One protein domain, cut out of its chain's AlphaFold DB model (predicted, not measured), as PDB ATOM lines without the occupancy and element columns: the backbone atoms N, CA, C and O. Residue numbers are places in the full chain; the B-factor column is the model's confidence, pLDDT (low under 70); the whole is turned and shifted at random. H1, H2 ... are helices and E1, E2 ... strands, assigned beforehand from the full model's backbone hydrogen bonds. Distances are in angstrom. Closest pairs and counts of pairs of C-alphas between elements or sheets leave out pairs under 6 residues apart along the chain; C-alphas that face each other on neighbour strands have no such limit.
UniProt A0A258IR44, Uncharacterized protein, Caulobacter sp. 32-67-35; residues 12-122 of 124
ATOM      1  N   ALA A  12     126.863 184.092 140.451       85.81
ATOM      2  CA  ALA A  12     126.557 182.692 140.155       85.81
ATOM      3  C   ALA A  12     126.885 181.761 141.336       85.81
ATOM      4  O   ALA A  12     126.054 180.935 141.711       85.81
ATOM      5  N   ASP A  13     128.054 181.934 141.962       90.38
ATOM      6  CA  ASP A  13     128.453 181.194 143.165       90.38
ATOM      7  C   ASP A  13     127.504 181.514 144.329       90.38
ATOM      8  O   ASP A  13     127.025 180.607 145.002       90.38
ATOM      9  N   GLN A  14     127.166 182.793 144.533       93.25
ATOM     10  CA  GLN A  14     126.250 183.238 145.586       93.25
ATOM     11  C   GLN A  14     124.891 182.537 145.485       93.25
ATOM     12  O   GLN A  14     124.359 182.094 146.504       93.25
ATOM     13  N   ALA A  15     124.342 182.399 144.272       93.75
ATOM     14  CA  ALA A  15     123.076 181.709 144.050       93.75
ATOM     15  C   ALA A  15     123.150 180.226 144.453       93.75
ATOM     16  O   ALA A  15     122.244 179.729 145.122       93.75
ATOM     17  N   GLN A  16     124.242 179.532 144.108       95.62
ATOM     18  CA  GLN A  16     124.423 178.126 144.482       95.62
ATOM     19  C   GLN A  16     124.630 177.956 145.985       95.62
ATOM     20  O   GLN A  16     123.997 177.103 146.604       95.62
ATOM     21  N   ILE A  17     125.460 178.805 146.591       95.56
ATOM     22  CA  ILE A  17     125.707 178.792 148.031       95.56
ATOM     23  C   ILE A  17     124.399 179.012 148.797       95.56
ATOM     24  O   ILE A  17     124.067 178.224 149.682       95.56
ATOM     25  N   CYS A  18     123.613 180.026 148.428       95.19
ATOM     26  CA  CYS A  18     122.341 180.280 149.096       95.19
ATOM     27  C   CYS A  18     121.314 179.172 148.867       95.19
ATOM     28  O   CYS A  18     120.537 178.893 149.774       95.19
ATOM     29  N   ALA A  19     121.314 178.516 147.705       95.88
ATOM     30  CA  ALA A  19     120.414 177.397 147.451       95.88
ATOM     31  C   ALA A  19     120.727 176.177 148.335       95.88
ATOM     32  O   ALA A  19     119.798 175.525 148.808       95.88
ATOM     33  N   VAL A  20     122.011 175.898 148.607       96.75
ATOM     34  CA  VAL A  20     122.407 174.848 149.564       96.75
ATOM     35  C   VAL A  20     122.086 175.267 150.998       96.75
ATOM     36  O   VAL A  20     121.490 174.493 151.736       96.75
ATOM     37  N   LEU A  21     122.414 176.501 151.394       95.88
ATOM     38  CA  LEU A  21     122.130 176.999 152.748       95.88
ATOM     39  C   LEU A  21     120.627 177.159 153.033       95.88
ATOM     40  O   LEU A  21     120.224 177.193 154.188       95.88
ATOM     41  N   ALA A  22     119.780 177.246 152.009       94.94
ATOM     42  CA  ALA A  22     118.329 177.270 152.179       94.94
ATOM     43  C   ALA A  22     117.714 175.876 152.395       94.94
ATOM     44  O   ALA A  22     116.515 175.794 152.671       94.94
ATOM     45  N   GLN A  23     118.491 174.795 152.251       94.62
ATOM     46  CA  GLN A  23     118.009 173.440 152.508       94.62
ATOM     47  C   GLN A  23     117.625 173.288 153.988       94.62
ATOM     48  O   GLN A  23     118.317 173.819 154.857       94.62
ATOM     49  N   PRO A  24     116.541 172.556 154.297       92.25
ATOM     50  CA  PRO A  24     116.043 172.433 155.666       92.25
ATOM     51  C   PRO A  24     116.911 171.532 156.551       92.25
ATOM     52  O   PRO A  24     116.679 171.473 157.754       92.25
ATOM     53  N   SER A  25     117.876 170.811 155.974       92.38
ATOM     54  CA  SER A  25     118.692 169.864 156.719       92.38
ATOM     55  C   SER A  25     119.703 170.543 157.638       92.38
ATOM     56  O   SER A  25     120.345 171.537 157.293       92.38
ATOM     57  N   ALA A  26     119.863 169.964 158.822       93.00
ATOM     58  CA  ALA A  26     120.645 170.492 159.921       93.00
ATOM     59  C   ALA A  26     121.779 169.518 160.297       93.00
ATOM     60  O   ALA A  26     121.540 168.505 160.967       93.00
ATOM     61  N   PRO A  27     123.041 169.822 159.928       92.94
ATOM     62  CA  PRO A  27     124.197 169.037 160.355       92.94
ATOM     63  C   PRO A  27     124.219 168.845 161.877       92.94
ATOM     64  O   PRO A  27     123.887 169.761 162.624       92.94
ATOM     65  N   GLY A  28     124.592 167.656 162.349       91.38
ATOM     66  CA  GLY A  28     124.688 167.346 163.784       91.38
ATOM     67  C   GLY A  28     123.346 167.142 164.503       91.38
ATOM     68  O   GLY A  28     123.355 166.772 165.679       91.38
ATOM     69  N   LEU A  29     122.219 167.355 163.815       92.56
ATOM     70  CA  LEU A  29     120.869 167.015 164.279       92.56
ATOM     71  C   LEU A  29     120.256 165.906 163.421       92.56
ATOM     72  O   LEU A  29     119.727 164.941 163.966       92.56
ATOM     73  N   ASP A  30     120.382 166.024 162.101       93.12
ATOM     74  CA  ASP A  30     119.790 165.077 161.165       93.12
ATOM     75  C   ASP A  30     120.672 163.846 160.935       93.12
ATOM     76  O   ASP A  30     121.888 163.939 160.738       93.12
ATOM     77  N   GLN A  31     120.016 162.687 160.871       93.12
ATOM     78  CA  GLN A  31     120.594 161.417 160.448       93.12
ATOM     79  C   GLN A  31     119.666 160.791 159.404       93.12
ATOM     80  O   GLN A  31     118.651 160.181 159.733       93.12
ATOM     81  N   ILE A  32     119.977 161.022 158.131       92.00
ATOM     82  CA  ILE A  32     119.094 160.731 156.993       92.00
ATOM     83  C   ILE A  32     119.910 160.004 155.928       92.00
ATOM     84  O   ILE A  32     121.009 160.447 155.611       92.00
ATOM     85  N   GLY A  33     119.359 158.947 155.328       90.44
ATOM     86  CA  GLY A  33     120.010 158.206 154.242       90.44
ATOM     87  C   GLY A  33     121.273 157.442 154.668       90.44
ATOM     88  O   GLY A  33     121.601 157.355 155.850       90.44
ATOM     89  N   ASP A  34     121.988 156.881 153.689       88.75
ATOM     90  CA  ASP A  34     123.267 156.195 153.907       88.75
ATOM     91  C   ASP A  34     124.442 157.149 153.659       88.75
ATOM     92  O   ASP A  34     124.991 157.268 152.561       88.75
ATOM     93  N   ALA A  35     124.837 157.857 154.712       83.31
ATOM     94  CA  ALA A  35     125.990 158.745 154.663       83.31
ATOM     95  C   ALA A  35     127.340 158.000 154.687       83.31
ATOM     96  O   ALA A  35     128.369 158.610 154.381       83.31
ATOM     97  N   ALA A  36     127.379 156.711 155.050       82.38
ATOM     98  CA  ALA A  36     128.618 155.931 155.048       82.38
ATOM     99  C   ALA A  36     129.096 155.690 153.609       82.38
ATOM    100  O   ALA A  36     130.285 155.877 153.314       82.38
ATOM    101  N   ALA A  37     128.154 155.424 152.696       86.50
ATOM    102  CA  ALA A  37     128.399 155.339 151.255       86.50
ATOM    103  C   ALA A  37     129.000 156.629 150.652       86.50
ATOM    104  O   ALA A  37     129.648 156.586 149.605       86.50
ATOM    105  N   LEU A  38     128.862 157.779 151.322       91.69
ATOM    106  CA  LEU A  38     129.361 159.079 150.853       91.69
ATOM    107  C   LEU A  38     130.768 159.428 151.358       91.69
ATOM    108  O   LEU A  38     131.255 160.537 151.139       91.69
ATOM    109  N   THR A  39     131.479 158.485 151.981       91.38
ATOM    110  CA  THR A  39     132.840 158.721 152.496       91.38
ATOM    111  C   THR A  39     133.826 159.159 151.403       91.38
ATOM    112  O   THR A  39     134.648 160.048 151.630       91.38
ATOM    113  N   ALA A  40     133.740 158.583 150.199       93.62
ATOM    114  CA  ALA A  40     134.575 158.999 149.068       93.62
ATOM    115  C   ALA A  40     134.251 160.432 148.606       93.62
ATOM    116  O   ALA A  40     135.157 161.209 148.297       93.62
ATOM    117  N   LEU A  41     132.965 160.800 148.615       94.38
ATOM    118  CA  LEU A  41     132.515 162.149 148.290       94.38
ATOM    119  C   LEU A  41     133.031 163.171 149.310       94.38
ATOM    120  O   LEU A  41     133.551 164.208 148.909       94.38
ATOM    121  N   ASP A  42     132.942 162.864 150.606       93.88
ATOM    122  CA  ASP A  42     133.441 163.731 151.678       93.88
ATOM    123  C   ASP A  42     134.943 164.007 151.531       93.88
ATOM    124  O   ASP A  42     135.367 165.162 151.542       93.88
ATOM    125  N   LYS A  43     135.754 162.965 151.300       93.12
ATOM    126  CA  LYS A  43     137.200 163.118 151.057       93.12
ATOM    127  C   LYS A  43     137.486 163.988 149.833       93.12
ATOM    128  O   LYS A  43     138.348 164.862 149.894       93.12
ATOM    129  N   ARG A  44     136.746 163.789 148.736       93.94
ATOM    130  CA  ARG A  44     136.889 164.596 147.516       93.94
ATOM    131  C   ARG A  44     136.551 166.066 147.764       93.94
ATOM    132  O   ARG A  44     137.307 166.938 147.347       93.94
ATOM    133  N   LEU A  45     135.450 166.343 148.460       94.12
ATOM    134  CA  LEU A  45     135.041 167.706 148.802       94.12
ATOM    135  C   LEU A  45     136.041 168.386 149.742       94.12
ATOM    136  O   LEU A  45     136.332 169.561 149.556       94.12
ATOM    137  N   GLN A  46     136.611 167.665 150.707       91.06
ATOM    138  CA  GLN A  46     137.651 168.211 151.586       91.06
ATOM    139  C   GLN A  46     138.971 168.492 150.855       91.06
ATOM    140  O   GLN A  46     139.630 169.479 151.162       91.06
ATOM    141  N   GLY A  47     139.360 167.638 149.903       89.88
ATOM    142  CA  GLY A  47     140.636 167.765 149.193       89.88
ATOM    143  C   GLY A  47     140.625 168.742 148.014       89.88
ATOM    144  O   GLY A  47     141.654 169.336 147.712       89.88
ATOM    145  N   ALA A  48     139.484 168.901 147.337       88.75
ATOM    146  CA  ALA A  48     139.384 169.676 146.095       88.75
ATOM    147  C   ALA A  48     138.224 170.685 146.068       88.75
ATOM    148  O   ALA A  48     138.092 171.452 145.112       88.75
ATOM    149  N   GLY A  49     137.357 170.680 147.081       89.19
ATOM    150  CA  GLY A  49     136.237 171.608 147.168       89.19
ATOM    151  C   GLY A  49     136.666 173.006 147.604       89.19
ATOM    152  O   GLY A  49     137.662 173.208 148.298       89.19
ATOM    153  N   ARG A  50     135.859 173.994 147.222       92.81
ATOM    154  CA  ARG A  50     135.912 175.334 147.803       92.81
ATOM    155  C   ARG A  50     135.241 175.291 149.170       92.81
ATOM    156  O   ARG A  50     134.131 174.775 149.301       92.81
ATOM    157  N   ILE A  51     135.921 175.842 150.168       92.50
ATOM    158  CA  ILE A  51     135.437 175.920 151.545       92.50
ATOM    159  C   ILE A  51     134.876 177.318 151.774       92.50
ATOM    160  O   ILE A  51     135.567 178.307 151.522       92.50
ATOM    161  N   TYR A  52     133.650 177.401 152.275       92.50
ATOM    162  CA  TYR A  52     133.000 178.651 152.625       92.50
ATOM    163  C   TYR A  52     132.529 178.668 154.081       92.50
ATOM    164  O   TYR A  52     132.077 177.647 154.599       92.50
ATOM    165  N   GLY A  53     132.600 179.835 154.718       90.69
ATOM    166  CA  GLY A  53     132.178 180.073 156.098       90.69
ATOM    167  C   GLY A  53     131.395 181.382 156.290       90.69
ATOM    168  O   GLY A  53     131.303 182.196 155.360       90.69
ATOM    169  N   PRO A  54     130.832 181.595 157.500       87.19
ATOM    170  CA  PRO A  54     130.011 182.760 157.858       87.19
ATOM    171  C   PRO A  54     130.744 184.082 157.792       87.19
ATOM    172  O   PRO A  54     130.117 185.113 157.575       87.19
ATOM    173  N   GLU A  55     132.049 184.036 157.990       82.25
ATOM    174  CA  GLU A  55     132.933 185.180 158.043       82.25
ATOM    175  C   GLU A  55     134.207 184.814 157.290       82.25
ATOM    176  O   GLU A  55     134.515 183.635 157.079       82.25
ATOM    177  N   TRP A  56     134.953 185.826 156.863       72.06
ATOM    178  CA  TRP A  56     136.284 185.574 156.340       72.06
ATOM    179  C   TRP A  56     137.236 185.306 157.508       72.06
ATOM    180  O   TRP A  56     137.558 186.209 158.272       72.06
ATOM    181  N   LEU A  57     137.693 184.060 157.631       64.94
ATOM    182  CA  LEU A  57     138.586 183.611 158.706       64.94
ATOM    183  C   LEU A  57     140.064 183.514 158.275       64.94
ATOM    184  O   LEU A  57     140.882 182.946 158.993       64.94
ATOM    185  N   GLY A  58     140.425 184.040 157.098       61.38
ATOM    186  CA  GLY A  58     141.727 183.782 156.474       61.38
ATOM    187  C   GLY A  58     141.887 182.334 155.976       61.38
ATOM    188  O   GLY A  58     140.974 181.511 156.064       61.38
ATOM    189  N   GLY A  59     143.054 182.011 155.412       72.44
ATOM    190  CA  GLY A  59     143.359 180.655 154.935       72.44
ATOM    191  C   GLY A  59     142.486 180.192 153.749       72.44
ATOM    192  O   GLY A  59     142.084 181.018 152.928       72.44
ATOM    193  N   PRO A  60     142.196 178.880 153.614       80.81
ATOM    194  CA  PRO A  60     141.421 178.346 152.489       80.81
ATOM    195  C   PRO A  60     139.912 178.642 152.581       80.81
ATOM    196  O   PRO A  60     139.172 178.309 151.651       80.81
ATOM    197  N   ILE A  61     139.443 179.241 153.684       85.25
ATOM    198  CA  ILE A  61     138.024 179.481 153.953       85.25
ATOM    199  C   ILE A  61     137.609 180.829 153.369       85.25
ATOM    200  O   ILE A  61     138.070 181.895 153.781       85.25
ATOM    201  N   ARG A  62     136.686 180.772 152.414       89.31
ATOM    202  CA  ARG A  62     136.090 181.935 151.759       89.31
ATOM    203  C   ARG A  62     134.838 182.368 152.508       89.31
ATOM    204  O   ARG A  62     134.138 181.557 153.102       89.31
ATOM    205  N   TYR A  63     134.504 183.645 152.438       90.00
ATOM    206  CA  TYR A  63     133.200 184.101 152.905       90.00
ATOM    207  C   TYR A  63     132.092 183.579 151.970       90.00
ATOM    208  O   TYR A  63     132.226 183.682 150.750       90.00
ATOM    209  N   TRP A  64     130.997 183.020 152.503       91.00
ATOM    210  CA  TRP A  64     129.861 182.553 151.683       91.00
ATOM    211  C   TRP A  64     128.890 183.660 151.237       91.00
ATOM    212  O   TRP A  64     127.900 183.383 150.555       91.00
ATOM    213  N   GLY A  65     129.126 184.915 151.623       90.12
ATOM    214  CA  GLY A  65     128.257 186.022 151.233       90.12
ATOM    215  C   GLY A  65     126.988 186.169 152.078       90.12
ATOM    216  O   GLY A  65     126.927 185.753 153.238       90.12
ATOM    217  N   ARG A  66     125.964 186.813 151.510       88.75
ATOM    218  CA  ARG A  66     124.702 187.112 152.209       88.75
ATOM    219  C   ARG A  66     123.569 186.271 151.635       88.75
ATOM    220  O   ARG A  66     123.161 186.488 150.499       88.75
ATOM    221  N   CYS A  67     123.036 185.361 152.446       89.50
ATOM    222  CA  CYS A  67     121.869 184.551 152.105       89.50
ATOM    223  C   CYS A  67     120.689 184.899 153.024       89.50
ATOM    224  O   CYS A  67     120.899 185.078 154.224       89.50
ATOM    225  N   PRO A  68     119.454 184.991 152.495       86.94
ATOM    226  CA  PRO A  68     118.275 185.375 153.277       86.94
ATOM    227  C   PRO A  68     117.855 184.308 154.296       86.94
ATOM    228  O   PRO A  68     117.214 184.623 155.293       86.94
ATOM    229  N   ARG A  69     118.213 183.045 154.051       84.56
ATOM    230  CA  ARG A  69     118.033 181.931 154.984       84.56
ATOM    231  C   ARG A  69     119.369 181.243 155.193       84.56
ATOM    232  O   ARG A  69     120.098 181.008 154.228       84.56
ATOM    233  N   ARG A  70     119.670 180.938 156.453       79.69
ATOM    234  CA  ARG A  70     120.845 180.173 156.856       79.69
ATOM    235  C   ARG A  70     120.508 179.358 158.107       79.69
ATOM    236  O   ARG A  70     119.963 179.949 159.035       79.69
ATOM    237  N   PRO A  71     120.861 178.068 158.178       80.62
ATOM    238  CA  PRO A  71     120.666 177.281 159.380       80.62
ATOM    239  C   PRO A  71     121.799 177.590 160.363       80.62
ATOM    240  O   PRO A  71     122.972 177.570 159.984       80.62
ATOM    241  N   ASP A  72     121.468 177.827 161.631       86.81
ATOM    242  CA  ASP A  72     122.457 178.136 162.680       86.81
ATOM    243  C   ASP A  72     123.413 176.968 162.976       86.81
ATOM    244  O   ASP A  72     124.475 177.134 163.574       86.81
ATOM    245  N   THR A  73     123.053 175.768 162.522       91.56
ATOM    246  CA  THR A  73     123.867 174.558 162.624       91.56
ATOM    247  C   THR A  73     124.967 174.486 161.563       91.56
ATOM    248  O   THR A  73     125.924 173.734 161.744       91.56
ATOM    249  N   VAL A  74     124.891 175.263 160.476       93.44
ATOM    250  CA  VAL A  74     125.899 175.235 159.406       93.44
ATOM    251  C   VAL A  74     127.044 176.185 159.732       93.44
ATOM    252  O   VAL A  74     126.853 177.379 159.944       93.44
ATOM    253  N   GLN A  75     128.261 175.653 159.718       91.75
ATOM    254  CA  GLN A  75     129.488 176.404 160.000       91.75
ATOM    255  C   GLN A  75     130.407 176.452 158.795       91.75
ATOM    256  O   GLN A  75     131.093 177.445 158.576       91.75
ATOM    257  N   ILE A  76     130.413 175.369 158.021       93.00
ATOM    258  CA  ILE A  76     131.211 175.225 156.817       93.00
ATOM    259  C   ILE A  76     130.317 174.706 155.701       93.00
ATOM    260  O   ILE A  76     129.537 173.775 155.898       93.00
ATOM    261  N   LEU A  77     130.478 175.284 154.520       95.56
ATOM    262  CA  LEU A  77     129.976 174.761 153.262       95.56
ATOM    263  C   LEU A  77     131.169 174.361 152.394       95.56
ATOM    264  O   LEU A  77     132.052 175.167 152.126       95.56
ATOM    265  N   LEU A  78     131.180 173.118 151.942       96.00
ATOM    266  CA  LEU A  78     132.094 172.598 150.935       96.00
ATOM    267  C   LEU A  78     131.324 172.482 149.628       96.00
ATOM    268  O   LEU A  78     130.221 171.940 149.624       96.00
ATOM    269  N   MET A  79     131.896 172.949 148.529       96.06
ATOM    270  CA  MET A  79     131.290 172.812 147.206       96.06
ATOM    271  C   MET A  79     132.363 172.455 146.189       96.06
ATOM    272  O   MET A  79     133.446 173.043 146.203       96.06
ATOM    273  N   ASP A  80     132.098 171.480 145.324       94.38
ATOM    274  CA  ASP A  80     133.031 171.183 144.242       94.38
ATOM    275  C   ASP A  80     133.051 172.317 143.191       94.38
ATOM    276  O   ASP A  80     132.098 173.093 143.092       94.38
ATOM    277  N   PRO A  81     134.135 172.463 142.404       90.12
ATOM    278  CA  PRO A  81     134.254 173.558 141.435       90.12
ATOM    279  C   PRO A  81     133.165 173.579 140.351       90.12
ATOM    280  O   PRO A  81     132.890 174.632 139.784       90.12
ATOM    281  N   GLU A  82     132.557 172.426 140.063       92.00
ATOM    282  CA  GLU A  82     131.482 172.265 139.073       92.00
ATOM    283  C   GLU A  82     130.079 172.498 139.666       92.00
ATOM    284  O   GLU A  82     129.073 172.411 138.952       92.00
ATOM    285  N   HIS A  83     129.988 172.768 140.972       93.69
ATOM    286  CA  HIS A  83     128.740 172.883 141.727       93.69
ATOM    287  C   HIS A  83     127.811 171.673 141.536       93.69
ATOM    288  O   HIS A  83     126.594 171.817 141.482       93.69
ATOM    289  N   ARG A  84     128.359 170.472 141.363       96.38
ATOM    290  CA  ARG A  84     127.588 169.226 141.261       96.38
ATOM    291  C   ARG A  84     127.321 168.637 142.630       96.38
ATOM    292  O   ARG A  84     126.249 168.083 142.848       96.38
ATOM    293  N   PHE A  85     128.273 168.783 143.544       97.81
ATOM    294  CA  PHE A  85     128.161 168.266 144.896       97.81
ATOM    295  C   PHE A  85     128.540 169.318 145.925       97.81
ATOM    296  O   PHE A  85     129.454 170.121 145.731       97.81
ATOM    297  N   ALA A  86     127.846 169.268 147.054       97.88
ATOM    298  CA  ALA A  86     128.128 170.110 148.197       97.88
ATOM    299  C   ALA A  86     127.993 169.320 149.494       97.88
ATOM    300  O   ALA A  86     127.322 168.289 149.551       97.88
ATOM    301  N   ALA A  87     128.617 169.819 150.552       97.56
ATOM    302  CA  ALA A  87     128.394 169.332 151.898       97.56
ATOM    303  C   ALA A  87     128.381 170.489 152.892       97.56
ATOM    304  O   ALA A  87     129.265 171.342 152.870       97.56
ATOM    305  N   THR A  88     127.415 170.495 153.800       96.62
ATOM    306  CA  THR A  88     127.410 171.408 154.944       96.62
ATOM    307  C   THR A  88     127.882 170.669 156.180       96.62
ATOM    308  O   THR A  88     127.422 169.557 156.456       96.62
ATOM    309  N   LYS A  89     128.767 171.295 156.952       94.88
ATOM    310  CA  LYS A  89     129.292 170.757 158.205       94.88
ATOM    311  C   LYS A  89     129.061 171.718 159.355       94.88
ATOM    312  O   LYS A  89     129.061 172.939 159.176       94.88
ATOM    313  N   GLY A  90     128.895 171.149 160.539       94.06
ATOM    314  CA  GLY A  90     128.658 171.892 161.766       94.06
ATOM    315  C   GLY A  90     127.735 171.123 162.694       94.06
ATOM    316  O   GLY A  90     127.671 169.896 162.654       94.06
ATOM    317  N   GLY A  91     127.020 171.862 163.522       93.25
ATOM    318  CA  GLY A  91     125.957 171.351 164.363       93.25
ATOM    319  C   GLY A  91     125.608 172.301 165.494       93.25
ATOM    320  O   GLY A  91     126.178 173.398 165.562       93.25
ATOM    321  N   PRO A  92     124.681 171.898 166.375       91.44
ATOM    322  CA  PRO A  92     124.193 172.747 167.449       91.44
ATOM    323  C   PRO A  92     125.336 173.161 168.375       91.44
ATOM    324  O   PRO A  92     126.183 172.347 168.770       91.44
ATOM    325  N   ARG A  93     125.332 174.447 168.727       86.31
ATOM    326  CA  ARG A  93     126.224 175.019 169.728       86.31
ATOM    327  C   ARG A  93     125.426 175.451 170.943       86.31
ATOM    328  O   ARG A  93     124.333 175.987 170.812       86.31
ATOM    329  N   ASP A  94     126.018 175.241 172.103       83.19
ATOM    330  CA  ASP A  94     125.487 175.632 173.401       83.19
ATOM    331  C   ASP A  94     126.518 176.566 174.037       83.19
ATOM    332  O   ASP A  94     127.668 176.170 174.223       83.19
ATOM    333  N   HIS A  95     126.164 177.840 174.225       83.88
ATOM    334  CA  HIS A  95     127.100 178.894 174.646       83.88
ATOM    335  C   HIS A  95     128.417 178.930 173.835       83.88
ATOM    336  O   HIS A  95     129.505 179.115 174.374       83.88
ATOM    337  N   GLY A  96     128.333 178.717 172.516       78.62
ATOM    338  CA  GLY A  96     129.490 178.697 171.607       78.62
ATOM    339  C   GLY A  96     130.253 177.365 171.555       78.62
ATOM    340  O   GLY A  96     131.038 177.149 170.625       78.62
ATOM    341  N   VAL A  97     129.976 176.433 172.469       82.69
ATOM    342  CA  VAL A  97     130.594 175.101 172.513       82.69
ATOM    343  C   VAL A  97     129.879 174.154 171.555       82.69
ATOM    344  O   VAL A  97     128.654 174.028 171.585       82.69
ATOM    345  N   GLN A  98     130.640 173.460 170.706       83.56
ATOM    346  CA  GLN A  98     130.095 172.443 169.808       83.56
ATOM    347  C   GLN A  98     129.571 171.251 170.612       83.56
ATOM    348  O   GLN A  98     130.350 170.585 171.287       83.56
ATOM    349  N   ARG A  99     128.268 170.951 170.528       86.44
ATOM    350  CA  ARG A  99     127.679 169.803 171.244       86.44
ATOM    351  C   ARG A  99     127.669 168.530 170.418       86.44
ATOM    352  O   ARG A  99     127.914 167.449 170.936       86.44
ATOM    353  N   ARG A 100     127.355 168.668 169.133       89.25
ATOM    354  CA  ARG A 100     127.365 167.585 168.148       89.25
ATOM    355  C   ARG A 100     127.874 168.126 166.841       89.25
ATOM    356  O   ARG A 100     127.507 169.239 166.478       89.25
ATOM    357  N   TYR A 101     128.680 167.350 166.141       91.88
ATOM    358  CA  TYR A 101     129.145 167.711 164.816       91.88
ATOM    359  C   TYR A 101     128.582 166.718 163.809       91.88
ATOM    360  O   TYR A 101     128.401 165.546 164.110       91.88
ATOM    361  N   GLY A 102     128.273 167.177 162.610       94.62
ATOM    362  CA  GLY A 102     127.745 166.328 161.561       94.62
ATOM    363  C   GLY A 102     128.001 166.899 160.186       94.62
ATOM    364  O   GLY A 102     128.639 167.942 160.006       94.62
ATOM    365  N   THR A 103     127.544 166.166 159.184       95.88
ATOM    366  CA  THR A 103     127.719 166.513 157.778       95.88
ATOM    367  C   THR A 103     126.480 166.106 157.001       95.88
ATOM    368  O   THR A 103     126.054 164.959 157.093       95.88
ATOM    369  N   CYS A 104     125.933 167.039 156.227       97.06
ATOM    370  CA  CYS A 104     124.882 166.781 155.248       97.06
ATOM    371  C   CYS A 104     125.447 166.957 153.842       97.06
ATOM    372  O   CYS A 104     126.205 167.895 153.600       97.06
ATOM    373  N   PHE A 105     125.090 166.054 152.937       97.81
ATOM    374  CA  PHE A 105     125.592 165.981 151.570       97.81
ATOM    375  C   PHE A 105     124.483 166.285 150.579       97.81
ATOM    376  O   PHE A 105     123.354 165.826 150.746       97.81
ATOM    377  N   TYR A 106     124.826 166.997 149.516       97.81
ATOM    378  CA  TYR A 106     123.885 167.430 148.498       97.81
ATOM    379  C   TYR A 106     124.432 167.160 147.107       97.81
ATOM    380  O   TYR A 106     125.640 167.219 146.867       97.81
ATOM    381  N   GLU A 107     123.508 166.930 146.188       97.75
ATOM    382  CA  GLU A 107     123.756 166.827 144.758       97.75
ATOM    383  C   GLU A 107     122.879 167.839 144.032       97.75
ATOM    384  O   GLU A 107     121.711 168.032 144.383       97.75
ATOM    385  N   ARG A 108     123.438 168.498 143.020       97.19
ATOM    386  CA  ARG A 108     122.675 169.360 142.126       97.19
ATOM    387  C   ARG A 108     122.050 168.507 141.025       97.19
ATOM    388  O   ARG A 108     122.757 167.993 140.163       97.19
ATOM    389  N   GLY A 109     120.728 168.382 141.066       92.56
ATOM    390  CA  GLY A 109     119.918 167.853 139.972       92.56
ATOM    391  C   GLY A 109     119.412 168.965 139.051       92.56
ATOM    392  O   GLY A 109     119.741 170.140 139.221       92.56
ATOM    393  N   GLU A 110     118.559 168.599 138.096       89.50
ATOM    394  CA  GLU A 110     117.986 169.525 137.105       89.50
ATOM    395  C   GLU A 110     117.133 170.632 137.742       89.50
ATOM    396  O   GLU A 110     117.168 171.782 137.309       89.50
ATOM    397  N   THR A 111     116.401 170.299 138.806       88.50
ATOM    398  CA  THR A 111     115.489 171.218 139.505       88.50
ATOM    399  C   THR A 111     116.148 171.961 140.669       88.50
ATOM    400  O   THR A 111     115.484 172.733 141.358       88.50
ATOM    401  N   GLY A 112     117.438 171.721 140.922       94.50
ATOM    402  CA  GLY A 112     118.189 172.331 142.016       94.50
ATOM    403  C   GLY A 112     118.867 171.320 142.936       94.50
ATOM    404  O   GLY A 112     119.092 170.163 142.585       94.50
ATOM    405  N   TRP A 113     119.236 171.787 144.125       97.38
ATOM    406  CA  TRP A 113     119.952 170.984 145.112       97.38
ATOM    407  C   TRP A 113     119.021 170.014 145.836       97.38
ATOM    408  O   TRP A 113     117.949 170.399 146.305       97.38
ATOM    409  N   ARG A 114     119.469 168.766 145.964       96.50
ATOM    410  CA  ARG A 114     118.786 167.681 146.668       96.50
ATOM    411  C   ARG A 114     119.683 167.137 147.771       96.50
ATOM    412  O   ARG A 114     120.863 166.878 147.535       96.50
ATOM    413  N   LEU A 115     119.118 166.925 148.959       96.50
ATOM    414  CA  LEU A 115     119.793 166.216 150.043       96.50
ATOM    415  C   LEU A 115     120.000 164.741 149.665       96.50
ATOM    416  O   LEU A 115     119.050 164.052 149.297       96.50
ATOM    417  N   LEU A 116     121.236 164.260 149.787       96.75
ATOM    418  CA  LEU A 116     121.586 162.850 149.634       96.75
ATOM    419  C   LEU A 116     121.503 162.111 150.971       96.75
ATOM    420  O   LEU A 116     120.820 161.099 151.081       96.75
ATOM    421  N   ALA A 117     122.218 162.620 151.976       96.88
ATOM    422  CA  ALA A 117     122.270 162.033 153.308       96.88
ATOM    423  C   ALA A 117     122.794 163.043 154.337       96.88
ATOM    424  O   ALA A 117     123.503 163.986 153.983       96.88
ATOM    425  N   CYS A 118     122.508 162.802 155.611       95.81
ATOM    426  CA  CYS A 118     123.122 163.465 156.755       95.81
ATOM    427  C   CYS A 118     123.654 162.416 157.730       95.81
ATOM    428  O   CYS A 118     122.999 161.401 157.968       95.81
ATOM    429  N   ARG A 119     124.817 162.682 158.329       94.00
ATOM    430  CA  ARG A 119     125.330 161.928 159.478       94.00
ATOM    431  C   ARG A 119     125.735 162.839 160.615       94.00
ATOM    432  O   ARG A 119     126.204 163.960 160.397       94.00
ATOM    433  N   ILE A 120     125.640 162.293 161.818       91.69
ATOM    434  CA  ILE A 120     126.354 162.789 162.986       91.69
ATOM    435  C   ILE A 120     127.748 162.158 162.928       91.69
ATOM    436  O   ILE A 120     127.885 160.952 162.739       91.69
ATOM    437  N   ASN A 121     128.779 162.993 162.997       81.62
ATOM    438  CA  ASN A 121     130.149 162.530 163.120       81.62
ATOM    439  C   ASN A 121     130.392 162.350 164.620       81.62
ATOM    440  O   ASN A 121     130.253 163.319 165.374       81.62
ATOM    441  N   ASP A 122     130.724 161.137 165.055       59.72
ATOM    442  CA  ASP A 122     131.185 160.935 166.426       59.72
ATOM    443  C   ASP A 122     132.412 161.821 166.674       59.72
ATOM    444  O   ASP A 122     133.229 162.032 165.772       59.72
TER     445      ASP A 122
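AT A GLANCE: This is residues 12 to 122 of the 124 residues of an uncharacterized protein of Caulobacter sp. 32-67-35 (UniProt A0A258IR44). A strongly twisted sheet of six strands has one short helix on each face: it curls round H1 on one face, while H2 crosses E3 and E4 on the other. The long link, residues 22 to 38, goes round the E6 edge of the sheet from one helix to the other. The printed part has 111 residues with two named helices and six named strands, in the order H1 H2 E1 E2 E3 E4 E5 E6. The mixed sheet runs E2 E1 E3 E4 E5 E6, with E2 and E1 parallel and the other neighbours antiparallel. The class is mixed, helices and strands, and the whole is compact, with a radius of gyration of the C-alphas of 12.9 A and spans of 35 by 32 by 26 A.

HOW THE PARTS SIT: H1, residues 12 to 21, is on the sheet, and its closest C-alphas to E6, residues 112 to 121, are those of Val 20 and Trp 113, 6.4 A apart. H2, residues 39 to 48, is on the opposite face at a height over the sheet of 9.0 A. It lies over E3, residues 74 to 79, and E4, residues 85 to 90, and runs across the strands, at 77 degrees to E3 on the local plane. The closest C-alphas of H2 and E3 are those of Leu 45 and Leu 78, 6.1 A apart. In both helices every O i to N i+4 pair is within hydrogen-bond range. E1, residues 50 to 53, is the antiparallel neighbour of E3, with N 52 and O 77 at 2.8 A. The edge strand E2, residues 61 to 63, is parallel to E1, with N 53 and O 62 at 2.8 A. E3, E4, E5, residues 101 to 109, and E6 form a meander, each strand the antiparallel neighbour of the one before. Within hydrogen-bond range are N 78 and O 87 at 2.8 A in the hairpin E3 and E4, N 104 and O 88 at 2.9 A in the hairpin E4 and E5, and N 105 and O 117 at 2.8 A in the hairpin E5 and E6. E2 and E6, the two edge strands, are apart.

IN THESE COORDINATES: H1 begins at C-alpha 12, (126.557, 182.692, 140.155), and is 14.5 A long from first to last C-alpha; H2 is 14.3 A long. E1 has four residues, E2 three and E3 six. E4 is 17.3 A long, E5 26.5 A and E6 26.2 A. E5 begins at C-alpha 101, (129.145, 167.711, 164.816), and E6 ends at C-alpha 121, (130.149, 162.530, 163.120).

THE WHOLE: The two C-alphas farthest apart are those of His 95 and Glu 110, at 39.8 A. The printed part has no cut, and its one long link joins H1 to H2. Mean pLDDT of the printed part is 90.4; residues 57 to 58 and residue 122 are under 70.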